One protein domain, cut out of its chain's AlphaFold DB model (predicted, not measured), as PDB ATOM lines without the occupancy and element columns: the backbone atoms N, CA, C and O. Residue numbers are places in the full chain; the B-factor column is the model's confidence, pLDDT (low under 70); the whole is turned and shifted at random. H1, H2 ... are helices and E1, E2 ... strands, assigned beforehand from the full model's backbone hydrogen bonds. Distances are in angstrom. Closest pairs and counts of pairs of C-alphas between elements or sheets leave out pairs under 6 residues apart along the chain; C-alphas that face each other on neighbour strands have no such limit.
ATOM      1  N   GLN A  11     164.212 131.262  96.797       87.81
ATOM      2  CA  GLN A  11     165.645 130.975  96.884       87.81
ATOM      3  C   GLN A  11     166.415 131.536  95.681       87.81
ATOM      4  O   GLN A  11     165.828 131.659  94.603       87.81
ATOM      5  N   PRO A  12     167.719 131.849  95.822       89.38
ATOM      6  CA  PRO A  12     168.585 132.255  94.715       89.38
ATOM      7  C   PRO A  12     169.005 131.033  93.880       89.38
ATOM      8  O   PRO A  12     170.044 130.410  94.107       89.38
ATOM      9  N   VAL A  13     168.169 130.671  92.910       90.94
ATOM     10  CA  VAL A  13     168.346 129.497  92.051       90.94
ATOM     11  C   VAL A  13     169.377 129.795  90.960       90.94
ATOM     12  O   VAL A  13     169.180 130.681  90.130       90.94
ATOM     13  N   TRP A  14     170.471 129.033  90.945       91.12
ATOM     14  CA  TRP A  14     171.541 129.127  89.941       91.12
ATOM     15  C   TRP A  14     171.271 128.273  88.705       91.12
ATOM     16  O   TRP A  14     171.801 128.537  87.625       91.12
ATOM     17  N   GLY A  15     170.444 127.245  88.850       92.12
ATOM     18  CA  GLY A  15     170.043 126.411  87.738       92.12
ATOM     19  C   GLY A  15     168.861 125.521  88.065       92.12
ATOM     20  O   GLY A  15     168.437 125.408  89.211       92.12
ATOM     21  N   LEU A  16     168.329 124.886  87.037       92.88
ATOM     22  CA  LEU A  16     167.232 123.939  87.116       92.88
ATOM     23  C   LEU A  16     167.701 122.607  86.557       92.88
ATOM     24  O   LEU A  16     168.114 122.528  85.400       92.88
ATOM     25  N   TRP A  17     167.639 121.569  87.379       92.06
ATOM     26  CA  TRP A  17     167.927 120.212  86.955       92.06
ATOM     27  C   TRP A  17     166.626 119.455  86.695       92.06
ATOM     28  O   TRP A  17     165.782 119.332  87.582       92.06
ATOM     29  N   PHE A  18     166.468 118.975  85.468       90.94
ATOM     30  CA  PHE A  18     165.363 118.173  84.965       90.94
ATOM     31  C   PHE A  18     165.775 116.696  85.036       90.94
ATOM     32  O   PHE A  18     166.593 116.258  84.214       90.94
ATOM     33  N   PRO A  19     165.239 115.925  86.000       87.12
ATOM     34  CA  PRO A  19     165.477 114.490  86.076       87.12
ATOM     35  C   PRO A  19     165.049 113.774  84.787       87.12
ATOM     36  O   PRO A  19     164.210 114.316  84.063       87.12
ATOM     37  N   PRO A  20     165.555 112.556  84.516       81.44
ATOM     38  CA  PRO A  20     165.215 111.780  83.317       81.44
ATOM     39  C   PRO A  20     163.705 111.716  83.038       81.44
ATOM     40  O   PRO A  20     163.269 111.951  81.917       81.44
ATOM     41  N   ASP A  21     162.900 111.521  84.083       80.69
ATOM     42  CA  ASP A  21     161.442 111.379  83.977       80.69
ATOM     43  C   ASP A  21     160.716 112.697  83.643       80.69
ATOM     44  O   ASP A  21     159.528 112.703  83.321       80.69
ATOM     45  N   TRP A  22     161.394 113.841  83.785       79.94
ATOM     46  CA  TRP A  22     160.834 115.190  83.626       79.94
ATOM     47  C   TRP A  22     161.422 115.940  82.419       79.94
ATOM     48  O   TRP A  22     161.152 117.134  82.247       79.94
ATOM     49  N   GLN A  23     162.207 115.261  81.575       81.81
ATOM     50  CA  GLN A  23     162.802 115.821  80.360       81.81
ATOM     51  C   GLN A  23     161.757 116.056  79.272       81.81
ATOM     52  O   GLN A  23     161.507 115.220  78.409       81.81
ATOM     53  N   GLN A  24     161.138 117.232  79.318       81.31
ATOM     54  CA  GLN A  24     160.210 117.703  78.296       81.31
ATOM     55  C   GLN A  24     160.718 119.038  77.736       81.31
ATOM     56  O   GLN A  24     160.873 119.987  78.515       81.31
ATOM     57  N   PRO A  25     160.951 119.160  76.413       80.50
ATOM     58  CA  PRO A  25     161.472 120.388  75.805       80.50
ATOM     59  C   PRO A  25     160.633 121.635  76.120       80.50
ATOM     60  O   PRO A  25     161.174 122.717  76.325       80.50
ATOM     61  N   GLU A  26     159.313 121.487  76.255       79.12
ATOM     62  CA  GLU A  26     158.404 122.574  76.644       79.12
ATOM     63  C   GLU A  26     158.684 123.123  78.050       79.12
ATOM     64  O   GLU A  26     158.619 124.331  78.283       79.12
ATOM     65  N   ARG A  27     159.007 122.243  79.008       82.44
ATOM     66  CA  ARG A  27     159.334 122.635  80.387       82.44
ATOM     67  C   ARG A  27     160.669 123.362  80.449       82.44
ATOM     68  O   ARG A  27     160.797 124.341  81.185       82.44
ATOM     69  N   LEU A  28     161.632 122.901  79.653       85.69
ATOM     70  CA  LEU A  28     162.931 123.542  79.502       85.69
ATOM     71  C   LEU A  28     162.790 124.940  78.886       85.69
ATOM     72  O   LEU A  28     163.344 125.899  79.419       85.69
ATOM     73  N   LEU A  29     162.004 125.073  77.812       82.88
ATOM     74  CA  LEU A  29     161.751 126.352  77.142       82.88
ATOM     75  C   LEU A  29     161.073 127.370  78.062       82.88
ATOM     76  O   LEU A  29     161.478 128.528  78.084       82.88
ATOM     77  N   LYS A  30     160.097 126.948  78.879       82.44
ATOM     78  CA  LYS A  30     159.455 127.825  79.879       82.44
ATOM     79  C   LYS A  30     160.436 128.374  80.917       82.44
ATOM     80  O   LYS A  30     160.206 129.448  81.467       82.44
ATOM     81  N   ALA A  31     161.505 127.636  81.201       83.88
ATOM     82  CA  ALA A  31     162.556 128.052  82.118       83.88
ATOM     83  C   ALA A  31     163.689 128.842  81.440       83.88
ATOM     84  O   ALA A  31     164.509 129.446  82.136       83.88
ATOM     85  N   TRP A  32     163.757 128.842  80.107       86.44
ATOM     86  CA  TRP A  32     164.873 129.405  79.359       86.44
ATOM     87  C   TRP A  32     164.932 130.930  79.466       86.44
ATOM     88  O   TRP A  32     163.921 131.624  79.359       86.44
ATOM     89  N   THR A  33     166.140 131.469  79.623       83.50
ATOM     90  CA  THR A  33     166.396 132.915  79.583       83.50
ATOM     91  C   THR A  33     167.614 133.237  78.729       83.50
ATOM     92  O   THR A  33     168.506 132.394  78.601       83.50
ATOM     93  N   PRO A  34     167.711 134.459  78.174       82.06
ATOM     94  CA  PRO A  34     168.917 134.905  77.484       82.06
ATOM     95  C   PRO A  34     170.169 134.697  78.347       82.06
ATOM     96  O   PRO A  34     170.170 134.998  79.540       82.06
ATOM     97  N   GLY A  35     171.220 134.130  77.752       83.06
ATOM     98  CA  GLY A  35     172.477 133.821  78.443       83.06
ATOM     99  C   GLY A  35     172.481 132.533  79.276       83.06
ATOM    100  O   GLY A  35     173.544 132.157  79.772       83.06
ATOM    101  N   ALA A  36     171.349 131.831  79.414       87.88
ATOM    102  CA  ALA A  36     171.320 130.518  80.054       87.88
ATOM    103  C   ALA A  36     172.069 129.474  79.211       87.88
ATOM    104  O   ALA A  36     172.075 129.526  77.979       87.88
ATOM    105  N   ARG A  37     172.716 128.518  79.881       89.62
ATOM    106  CA  ARG A  37     173.481 127.435  79.250       89.62
ATOM    107  C   ARG A  37     172.940 126.090  79.693       89.62
ATOM    108  O   ARG A  37     172.661 125.896  80.874       89.62
ATOM    109  N   LEU A  38     172.826 125.161  78.753       90.44
ATOM    110  CA  LEU A  38     172.341 123.819  79.031       90.44
ATOM    111  C   LEU A  38     173.495 122.832  79.165       90.44
ATOM    112  O   LEU A  38     174.427 122.819  78.360       90.44
ATOM    113  N   PHE A  39     173.392 121.979  80.172       88.81
ATOM    114  CA  PHE A  39     174.314 120.892  80.443       88.81
ATOM    115  C   PHE A  39     173.549 119.580  80.639       88.81
ATOM    116  O   PHE A  39     172.342 119.582  80.867       88.81
ATOM    117  N   THR A  40     174.249 118.456  80.594       88.31
ATOM    118  CA  THR A  40     173.766 117.153  81.041       88.31
ATOM    119  C   THR A  40     174.472 116.765  82.338       88.31
ATOM    120  O   THR A  40     175.672 116.999  82.518       88.31
ATOM    121  N   ALA A  41     173.705 116.218  83.281       83.56
ATOM    122  CA  ALA A  41     174.202 115.725  84.563       83.56
ATOM    123  C   ALA A  41     173.268 114.632  85.093       83.56
ATOM    124  O   ALA A  41     172.054 114.827  85.109       83.56
ATOM    125  N   TRP A  42     173.824 113.492  85.514       84.56
ATOM    126  CA  TRP A  42     173.083 112.338  86.045       84.56
ATOM    127  C   TRP A  42     171.874 111.906  85.192       84.56
ATOM    128  O   TRP A  42     170.748 111.817  85.674       84.56
ATOM    129  N   ASN A  43     172.103 111.701  83.889       79.12
ATOM    130  CA  ASN A  43     171.070 111.392  82.886       79.12
ATOM    131  C   ASN A  43     169.943 112.441  82.778       79.12
ATOM    132  O   ASN A  43     168.957 112.187  82.098       79.12
ATOM    133  N   GLY A  44     170.093 113.599  83.435       87.94
ATOM    134  CA  GLY A  44     169.194 114.750  83.483       87.94
ATOM    135  C   GLY A  44     169.691 115.945  82.656       87.94
ATOM    136  O   GLY A  44     170.885 116.030  82.344       87.94
ATOM    137  N   TRP A  45     168.816 116.912  82.363       90.88
ATOM    138  CA  TRP A  45     169.227 118.213  81.807       90.88
ATOM    139  C   TRP A  45     169.434 119.225  82.926       90.88
ATOM    140  O   TRP A  45     168.599 119.354  83.809       90.88
ATOM    141  N   LEU A  46     170.523 119.977  82.889       91.50
ATOM    142  CA  LEU A  46     170.829 121.043  83.834       91.50
ATOM    143  C   LEU A  46     170.873 122.376  83.092       91.50
ATOM    144  O   LEU A  46     171.838 122.677  82.393       91.50
ATOM    145  N   LEU A  47     169.846 123.195  83.276       92.25
ATOM    146  CA  LEU A  47     169.834 124.574  82.810       92.25
ATOM    147  C   LEU A  47     170.539 125.451  83.845       92.25
ATOM    148  O   LEU A  47     170.107 125.501  84.990       92.25
ATOM    149  N   VAL A  48     171.605 126.145  83.462       91.88
ATOM    150  CA  VAL A  48     172.365 127.046  84.340       91.88
ATOM    151  C   VAL A  48     172.139 128.483  83.895       91.88
ATOM    152  O   VAL A  48     172.320 128.811  82.720       91.88
ATOM    153  N   TYR A  49     171.753 129.340  84.834       91.50
ATOM    154  CA  TYR A  49     171.564 130.763  84.588       91.50
ATOM    155  C   TYR A  49     172.898 131.522  84.665       91.50
ATOM    156  O   TYR A  49     173.804 131.093  85.384       91.50
ATOM    157  N   PRO A  50     173.038 132.649  83.941       86.50
ATOM    158  CA  PRO A  50     174.227 133.496  84.039       86.50
ATOM    159  C   PRO A  50     174.355 134.158  85.421       86.50
ATOM    160  O   PRO A  50     175.467 134.362  85.896       86.50
ATOM    161  N   GLU A  51     173.225 134.431  86.079       86.69
ATOM    162  CA  GLU A  51     173.130 135.005  87.424       86.69
ATOM    163  C   GLU A  51     172.034 134.284  88.235       86.69
ATOM    164  O   GLU A  51     171.071 133.778  87.643       86.69
ATOM    165  N   PRO A  52     172.146 134.214  89.577       89.81
ATOM    166  CA  PRO A  52     171.147 133.561  90.416       89.81
ATOM    167  C   PRO A  52     169.810 134.296  90.373       89.81
ATOM    168  O   PRO A  52     169.744 135.518  90.493       89.81
ATOM    169  N   ARG A  53     168.717 133.538  90.269       87.19
ATOM    170  CA  ARG A  53     167.359 134.085  90.167       87.19
ATOM    171  C   ARG A  53     166.563 133.772  91.425       87.19
ATOM    172  O   ARG A  53     166.432 132.609  91.794       87.19
ATOM    173  N   LEU A  54     165.992 134.796  92.058       89.06
ATOM    174  CA  LEU A  54     165.081 134.618  93.190       89.06
ATOM    175  C   LEU A  54     163.760 134.022  92.703       89.06
ATOM    176  O   LEU A  54     162.995 134.685  92.002       89.06
ATOM    177  N   GLN A  55     163.507 132.758  93.043       85.19
ATOM    178  CA  GLN A  55     162.329 132.027  92.579       85.19
ATOM    179  C   GLN A  55     161.725 131.157  93.690       85.19
ATOM    180  O   GLN A  55     162.473 130.587  94.489       85.19
ATOM    181  N   PRO A  56     160.386 131.026  93.750       84.62
ATOM    182  CA  PRO A  56     159.728 130.098  94.662       84.62
ATOM    183  C   PRO A  56     159.998 128.659  94.212       84.62
ATOM    184  O   PRO A  56     159.538 128.229  93.156       84.62
ATOM    185  N   THR A  57     160.728 127.899  95.021       82.50
ATOM    186  CA  THR A  57     161.236 126.566  94.654       82.50
ATOM    187  C   THR A  57     160.159 125.499  94.472       82.50
ATOM    188  O   THR A  57     160.402 124.481  93.832       82.50
ATOM    189  N   GLN A  58     158.966 125.737  95.015       77.56
ATOM    190  CA  GLN A  58     157.839 124.800  95.031       77.56
ATOM    191  C   GLN A  58     157.086 124.736  93.692       77.56
ATOM    192  O   GLN A  58     156.442 123.730  93.411       77.56
ATOM    193  N   ASN A  59     157.195 125.778  92.858       76.06
ATOM    194  CA  ASN A  59     156.450 125.909  91.597       76.06
ATOM    195  C   ASN A  59     157.351 125.821  90.357       76.06
ATOM    196  O   ASN A  59     156.952 126.224  89.262       76.06
ATOM    197  N   LEU A  60     158.586 125.343  90.516       82.06
ATOM    198  CA  LEU A  60     159.528 125.244  89.408       82.06
ATOM    199  C   LEU A  60     159.258 123.983  88.576       82.06
ATOM    200  O   LEU A  60     158.906 122.939  89.122       82.06
ATOM    201  N   PRO A  61     159.457 124.045  87.247       79.38
ATOM    202  CA  PRO A  61     159.217 122.909  86.354       79.38
ATOM    203  C   PRO A  61     160.260 121.781  86.497       79.38
ATOM    204  O   PRO A  61     160.197 120.792  85.765       79.38
ATOM    205  N   ALA A  62     161.230 121.954  87.399       87.31
ATOM    206  CA  ALA A  62     162.389 121.101  87.617       87.31
ATOM    207  C   ALA A  62     162.926 121.286  89.048       87.31
ATOM    208  O   ALA A  62     162.484 122.186  89.769       87.31
ATOM    209  N   LEU A  63     163.914 120.482  89.445       88.31
ATOM    210  CA  LEU A  63     164.563 120.637  90.745       88.31
ATOM    211  C   LEU A  63     165.503 121.853  90.750       88.31
ATOM    212  O   LEU A  63     166.373 121.957  89.881       88.31
ATOM    213  N   PRO A  64     165.374 122.766  91.727       90.88
ATOM    214  CA  PRO A  64     166.251 123.920  91.827       90.88
ATOM    215  C   PRO A  64     167.639 123.506  92.294       90.88
ATOM    216  O   PRO A  64     167.787 122.770  93.265       90.88
ATOM    217  N   VAL A  65     168.649 124.035  91.620       91.31
ATOM    218  CA  VAL A  65     170.057 123.896  91.965       91.31
ATOM    219  C   VAL A  65     170.548 125.239  92.484       91.31
ATOM    220  O   VAL A  65     170.519 126.250  91.774       91.31
ATOM    221  N   LEU A  66     170.985 125.257  93.739       90.06
ATOM    222  CA  LEU A  66     171.505 126.445  94.410       90.06
ATOM    223  C   LEU A  66     173.014 126.305  94.592       90.06
ATOM    224  O   LEU A  66     173.533 125.194  94.705       90.06
ATOM    225  N   ALA A  67     173.715 127.434  94.656       85.38
ATOM    226  CA  ALA A  67     175.075 127.440  95.175       85.38
ATOM    227  C   ALA A  67     175.018 127.078  96.665       85.38
ATOM    228  O   ALA A  67     174.307 127.719  97.441       85.38
ATOM    229  N   HIS A  68     175.736 126.030  97.054       77.38
ATOM    230  CA  HIS A  68     175.779 125.545  98.423       77.38
ATOM    231  C   HIS A  68     177.220 125.173  98.771       77.38
ATOM    232  O   HIS A  68     177.833 124.331  98.113       77.38
ATOM    233  N   HIS A  69     177.777 125.842  99.783       75.38
ATOM    234  CA  HIS A  69     179.215 125.837 100.068       75.38
ATOM    235  C   HIS A  69     180.044 126.263  98.840       75.38
ATOM    236  O   HIS A  69     179.812 127.339  98.296       75.38
ATOM    237  N   GLN A  70     181.014 125.446  98.416       76.75
ATOM    238  CA  GLN A  70     181.869 125.705  97.249       76.75
ATOM    239  C   GLN A  70     181.371 125.002  95.968       76.75
ATOM    240  O   GLN A  70     182.070 125.021  94.958       76.75
ATOM    241  N   GLY A  71     180.187 124.381  95.987       84.56
ATOM    242  CA  GLY A  71     179.605 123.670  94.846       84.56
ATOM    243  C   GLY A  71     178.130 124.011  94.628       84.56
ATOM    244  O   GLY A  71     177.618 125.014  95.129       84.56
ATOM    245  N   TRP A  72     177.433 123.168  93.870       89.12
ATOM    246  CA  TRP A  72     176.011 123.334  93.565       89.12
ATOM    247  C   TRP A  72     175.204 122.132  94.045       89.12
ATOM    248  O   TRP A  72     175.637 120.996  93.863       89.12
ATOM    249  N   SER A  73     174.029 122.369  94.632       90.44
ATOM    250  CA  SER A  73     173.197 121.297  95.185       90.44
ATOM    251  C   SER A  73     171.704 121.455  94.899       90.44
ATOM    252  O   SER A  73     171.148 122.550  95.026       90.44
ATOM    253  N   SER A  74     171.039 120.337  94.584       88.25
ATOM    254  CA  SER A  74     169.573 120.261  94.509       88.25
ATOM    255  C   SER A  74     168.879 119.955  95.844       88.25
ATOM    256  O   SER A  74     167.654 120.047  95.925       88.25
ATOM    257  N   ASP A  75     169.632 119.584  96.886       84.94
ATOM    258  CA  ASP A  75     169.125 119.275  98.234       84.94
ATOM    259  C   ASP A  75     170.052 119.918  99.292       84.94
ATOM    260  O   ASP A  75     171.267 119.700  99.249       84.94
ATOM    261  N   PRO A  76     169.519 120.693 100.257       80.62
ATOM    262  CA  PRO A  76     170.316 121.362 101.293       80.62
ATOM    263  C   PRO A  76     171.137 120.420 102.190       80.62
ATOM    264  O   PRO A  76     171.988 120.885 102.939       80.62
ATOM    265  N   ARG A  77     170.883 119.106 102.167       80.38
ATOM    266  CA  ARG A  77     171.627 118.109 102.954       80.38
ATOM    267  C   ARG A  77     172.869 117.573 102.247       80.38
ATOM    268  O   ARG A  77     173.688 116.926 102.894       80.38
ATOM    269  N   LEU A  78     172.992 117.766 100.933       81.56
ATOM    270  CA  LEU A  78     174.173 117.316 100.196       81.56
ATOM    271  C   LEU A  78     175.286 118.349 100.342       81.56
ATOM    272  O   LEU A  78     175.058 119.532 100.114       81.56
ATOM    273  N   GLN A  79     176.497 117.890 100.648       81.31
ATOM    274  CA  GLN A  79     177.694 118.729 100.700       81.31
ATOM    275  C   GLN A  79     178.534 118.484  99.435       81.31
ATOM    276  O   GLN A  79     179.344 117.555  99.418       81.31
ATOM    277  N   PRO A  80     178.318 119.244  98.341       81.62
ATOM    278  CA  PRO A  80     179.095 119.074  97.120       81.62
ATOM    279  C   PRO A  80     180.562 119.490  97.339       81.62
ATOM    280  O   PRO A  80     180.816 120.522  97.971       81.62
ATOM    281  N   PRO A  81     181.535 118.752  96.772       78.38
ATOM    282  CA  PRO A  81     182.912 119.214  96.667       78.38
ATOM    283  C   PRO A  81     183.013 120.537  95.886       78.38
ATOM    284  O   PRO A  81     182.126 120.849  95.080       78.38
ATOM    285  N   PRO A  82     184.107 121.298  96.057       79.31
ATOM    286  CA  PRO A  82     184.310 122.561  95.355       79.31
ATOM    287  C   PRO A  82     184.193 122.406  93.832       79.31
ATOM    288  O   PRO A  82     184.836 121.545  93.234       79.31
ATOM    289  N   GLY A  83     183.350 123.223  93.199       78.50
ATOM    290  CA  GLY A  83     183.121 123.217  91.751       78.50
ATOM    291  C   GLY A  83     182.301 122.038  91.209       78.50
ATOM    292  O   GLY A  83     182.116 121.948  89.994       78.50
ATOM    293  N   GLN A  84     181.792 121.146  92.065       82.62
ATOM    294  CA  GLN A  84     180.996 119.990  91.648       82.62
ATOM    295  C   GLN A  84     179.496 120.185  91.885       82.62
ATOM    296  O   GLN A  84     179.060 121.058  92.638       82.62
ATOM    297  N   LEU A  85     178.704 119.357  91.204       89.06
ATOM    298  CA  LEU A  85     177.253 119.326  91.314       89.06
ATOM    299  C   LEU A  85     176.823 118.083  92.096       89.06
ATOM    300  O   LEU A  85     177.193 116.970  91.726       89.06
ATOM    301  N   ALA A  86     176.015 118.282  93.134       88.88
ATOM    302  CA  ALA A  86     175.364 117.222  93.890       88.88
ATOM    303  C   ALA A  86     173.845 117.257  93.659       88.88
ATOM    304  O   ALA A  86     173.193 118.293  93.794       88.88
ATOM    305  N   LEU A  87     173.273 116.116  93.289       89.25
ATOM    306  CA  LEU A  87     171.865 115.968  92.939       89.25
ATOM    307  C   LEU A  87     171.227 114.869  93.782       89.25
ATOM    308  O   LEU A  87     171.859 113.854  94.075       89.25
ATOM    309  N   ARG A  88     169.955 115.051  94.145       85.69
ATOM    310  CA  ARG A  88     169.148 114.016  94.797       85.69
ATOM    311  C   ARG A  88     167.847 113.780  94.053       85.69
ATOM    312  O   ARG A  88     167.059 114.703  93.864       85.69
ATOM    313  N   TRP A  89     167.601 112.522  93.701       84.31
ATOM    314  CA  TRP A  89     166.395 112.074  93.010       84.31
ATOM    315  C   TRP A  89     165.997 110.684  93.500       84.31
ATOM    316  O   TRP A  89     166.861 109.842  93.716       84.31
ATOM    317  N   HIS A  90     164.703 110.454  93.743       79.38
ATOM    318  CA  HIS A  90     164.166 109.179  94.257       79.38
ATOM    319  C   HIS A  90     164.950 108.553  95.431       79.38
ATOM    320  O   HIS A  90     165.132 107.343  95.513       79.38
ATOM    321  N   GLY A  91     165.429 109.381  96.365       73.44
ATOM    322  CA  GLY A  91     166.185 108.914  97.532       73.44
ATOM    323  C   GLY A  91     167.652 108.565  97.255       73.44
ATOM    324  O   GLY A  91     168.395 108.387  98.217       73.44
ATOM    325  N   GLN A  92     168.087 108.555  95.994       79.12
ATOM    326  CA  GLN A  92     169.482 108.398  95.589       79.12
ATOM    327  C   GLN A  92     170.182 109.758  95.514       79.12
ATOM    328  O   GLN A  92     169.565 110.761  95.150       79.12
ATOM    329  N   SER A  93     171.468 109.784  95.856       85.69
ATOM    330  CA  SER A  93     172.339 110.954  95.731       85.69
ATOM    331  C   SER A  93     173.426 110.696  94.697       85.69
ATOM    332  O   SER A  93     174.046 109.633  94.710       85.69
ATOM    333  N   TRP A  94     173.695 111.681  93.850       86.69
ATOM    334  CA  TRP A  94     174.755 111.649  92.850       86.69
ATOM    335  C   TRP A  94     175.617 112.900  92.960       86.69
ATOM    336  O   TRP A  94     175.092 113.994  93.158       86.69
ATOM    337  N   THR A  95     176.925 112.739  92.780       87.12
ATOM    338  CA  THR A  95     177.881 113.846  92.724       87.12
ATOM    339  C   THR A  95     178.783 113.646  91.514       87.12
ATOM    340  O   THR A  95     179.323 112.557  91.326       87.12
ATOM    341  N   GLY A  96     178.954 114.677  90.688       78.00
ATOM    342  CA  GLY A  96     179.805 114.572  89.505       78.00
ATOM    343  C   GLY A  96     179.894 115.846  88.660       78.00
ATOM    344  O   GLY A  96     179.323 116.883  89.013       78.00
ATOM    345  N   PRO A  97     180.645 115.789  87.544       78.69
ATOM    346  CA  PRO A  97     180.786 116.902  86.610       78.69
ATOM    347  C   PRO A  97     179.536 117.080  85.732       78.69
ATOM    348  O   PRO A  97     178.754 116.152  85.533       78.69
ATOM    349  N   ARG A  98     179.377 118.278  85.159       82.81
ATOM    350  CA  ARG A  98     178.349 118.603  84.155       82.81
ATOM    351  C   ARG A  98     178.985 118.714  82.769       82.81
ATOM    352  O   ARG A  98     180.069 119.286  82.651       82.81
ATOM    353  N   PHE A  99     178.307 118.239  81.732       78.31
ATOM    354  CA  PHE A  99     178.798 118.294  80.347       78.31
ATOM    355  C   PHE A  99     177.918 119.213  79.499       78.31
ATOM    356  O   PHE A  99     176.722 119.255  79.755       78.31
ATOM    357  N   PRO A 100     178.442 119.979  78.528       84.50
ATOM    358  CA  PRO A 100     177.604 120.794  77.647       84.50
ATOM    359  C   PRO A 100     176.565 119.930  76.922       84.50
ATOM    360  O   PRO A 100     176.908 118.874  76.396       84.50
ATOM    361  N   ALA A 101     175.304 120.364  76.903       81.12
ATOM    362  CA  ALA A 101     174.242 119.673  76.178       81.12
ATOM    363  C   ALA A 101     174.094 120.243  74.761       81.12
ATOM    364  O   ALA A 101     174.143 121.461  74.574       81.12
ATOM    365  N   ASP A 102     173.869 119.372  73.779       75.25
ATOM    366  CA  ASP A 102     173.561 119.785  72.412       75.25
ATOM    367  C   ASP A 102     172.077 120.153  72.292       75.25
ATOM    368  O   ASP A 102     171.188 119.303  72.345       75.25
ATOM    369  N   LEU A 103     171.816 121.448  72.125       69.19
ATOM    370  CA  LEU A 103     170.475 121.996  71.941       69.19
ATOM    371  C   LEU A 103     169.805 121.490  70.657       69.19
ATOM    372  O   LEU A 103     168.580 121.440  70.592       69.19
ATOM    373  N   SER A 104     170.583 121.089  69.647       63.97
ATOM    374  CA  SER A 104     170.039 120.684  68.349       63.97
ATOM    375  C   SER A 104     169.318 119.342  68.352       63.97
ATOM    376  O   SER A 104     168.516 119.094  67.453       63.97
TER     377      SER A 104
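AT A GLANCE: This is residues 11 to 104 of the 784 residues of an uncharacterized protein of bacterium SCN 62-11 (UniProt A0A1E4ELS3). One strongly twisted sheet of seven strands folds back on itself, curled like part of a barrel: E2 and E3 face E4, E5, E6 and E7, with E1 as the hinge. The small helix H1 only grazes this sheet, and the last printed stretch runs from E7 to E2, where residues 99 to 100 pair with residues 39 to 40. The printed part has 94 residues with one named helix and seven named strands, in the order E1, H1, E2, E3, E4, E5, E6, E7. The sheet's order is E2, E3, E1, E4, E5, E6, E7, mixed, and the class is mostly strand. The whole is compact, with a radius of gyration of the C-alphas of 12.0 A, and rounded, spanning 31 by 26 by 23 A.

HOW THE PARTS SIT: E1, residues 11 to 18, bends by 77 degrees at residue 14. H1, residues 25 to 31, is on the sheet but only grazes it with residues 27 to 31; the closest C-alphas of H1 and E3, residues 44 to 56, are those of Leu 28 and Leu 47, 7.7 A apart. Every O i to N i+4 pair of H1 is within hydrogen-bond range. E2, residues 37 to 41, is an edge strand and forms a hairpin with E3, with N 39 and O 46 at 2.8 A. With E2, H1 and E1 make a split strand-helix-strand unit, two strands running the same way with E3 between them, its crossover right-handed. E3 bends by 114 degrees at residue 53 and is antiparallel to E1, with N 18 and O 45 at 2.7 A. E4, residues 63 to 68, is antiparallel to E1, with N 17 and O 63 at 2.8 A. Its pairing is staggered: residues 63 to 66 pair with E1, residues 66 to 68 with E5, residues 71 to 73. E4 and E5 form a hairpin, with N 73 and O 66 at 2.9 A. E5 is parallel to E6, residues 85 to 89, with N 86 and O 72 at 2.8 A. E6 forms a hairpin with the other edge strand, E7, residues 92 to 96, with N 87 and O 94 at 2.8 A. The closest C-alphas of E2 and E7 are those of Ala 41 and Gly 96, 7.6 A apart.

IN THESE COORDINATES: E1 begins at C-alpha 11 (165.645, 130.975, 96.884) and measures 17.5 A. E3, the longest strand by residues, measures 21.2 A and E4 14.5 A. E7 ends at C-alpha 96 (179.805, 114.572, 89.505).

THE WHOLE: The C-alphas farthest apart, of Arg 77 and Ser 104, are 34.7 A apart. The printed part has no cut; the link E5 to E6, 11 residues, is long. Mean pLDDT of the printed part is 84.3; residues 103 to 104 are under 70.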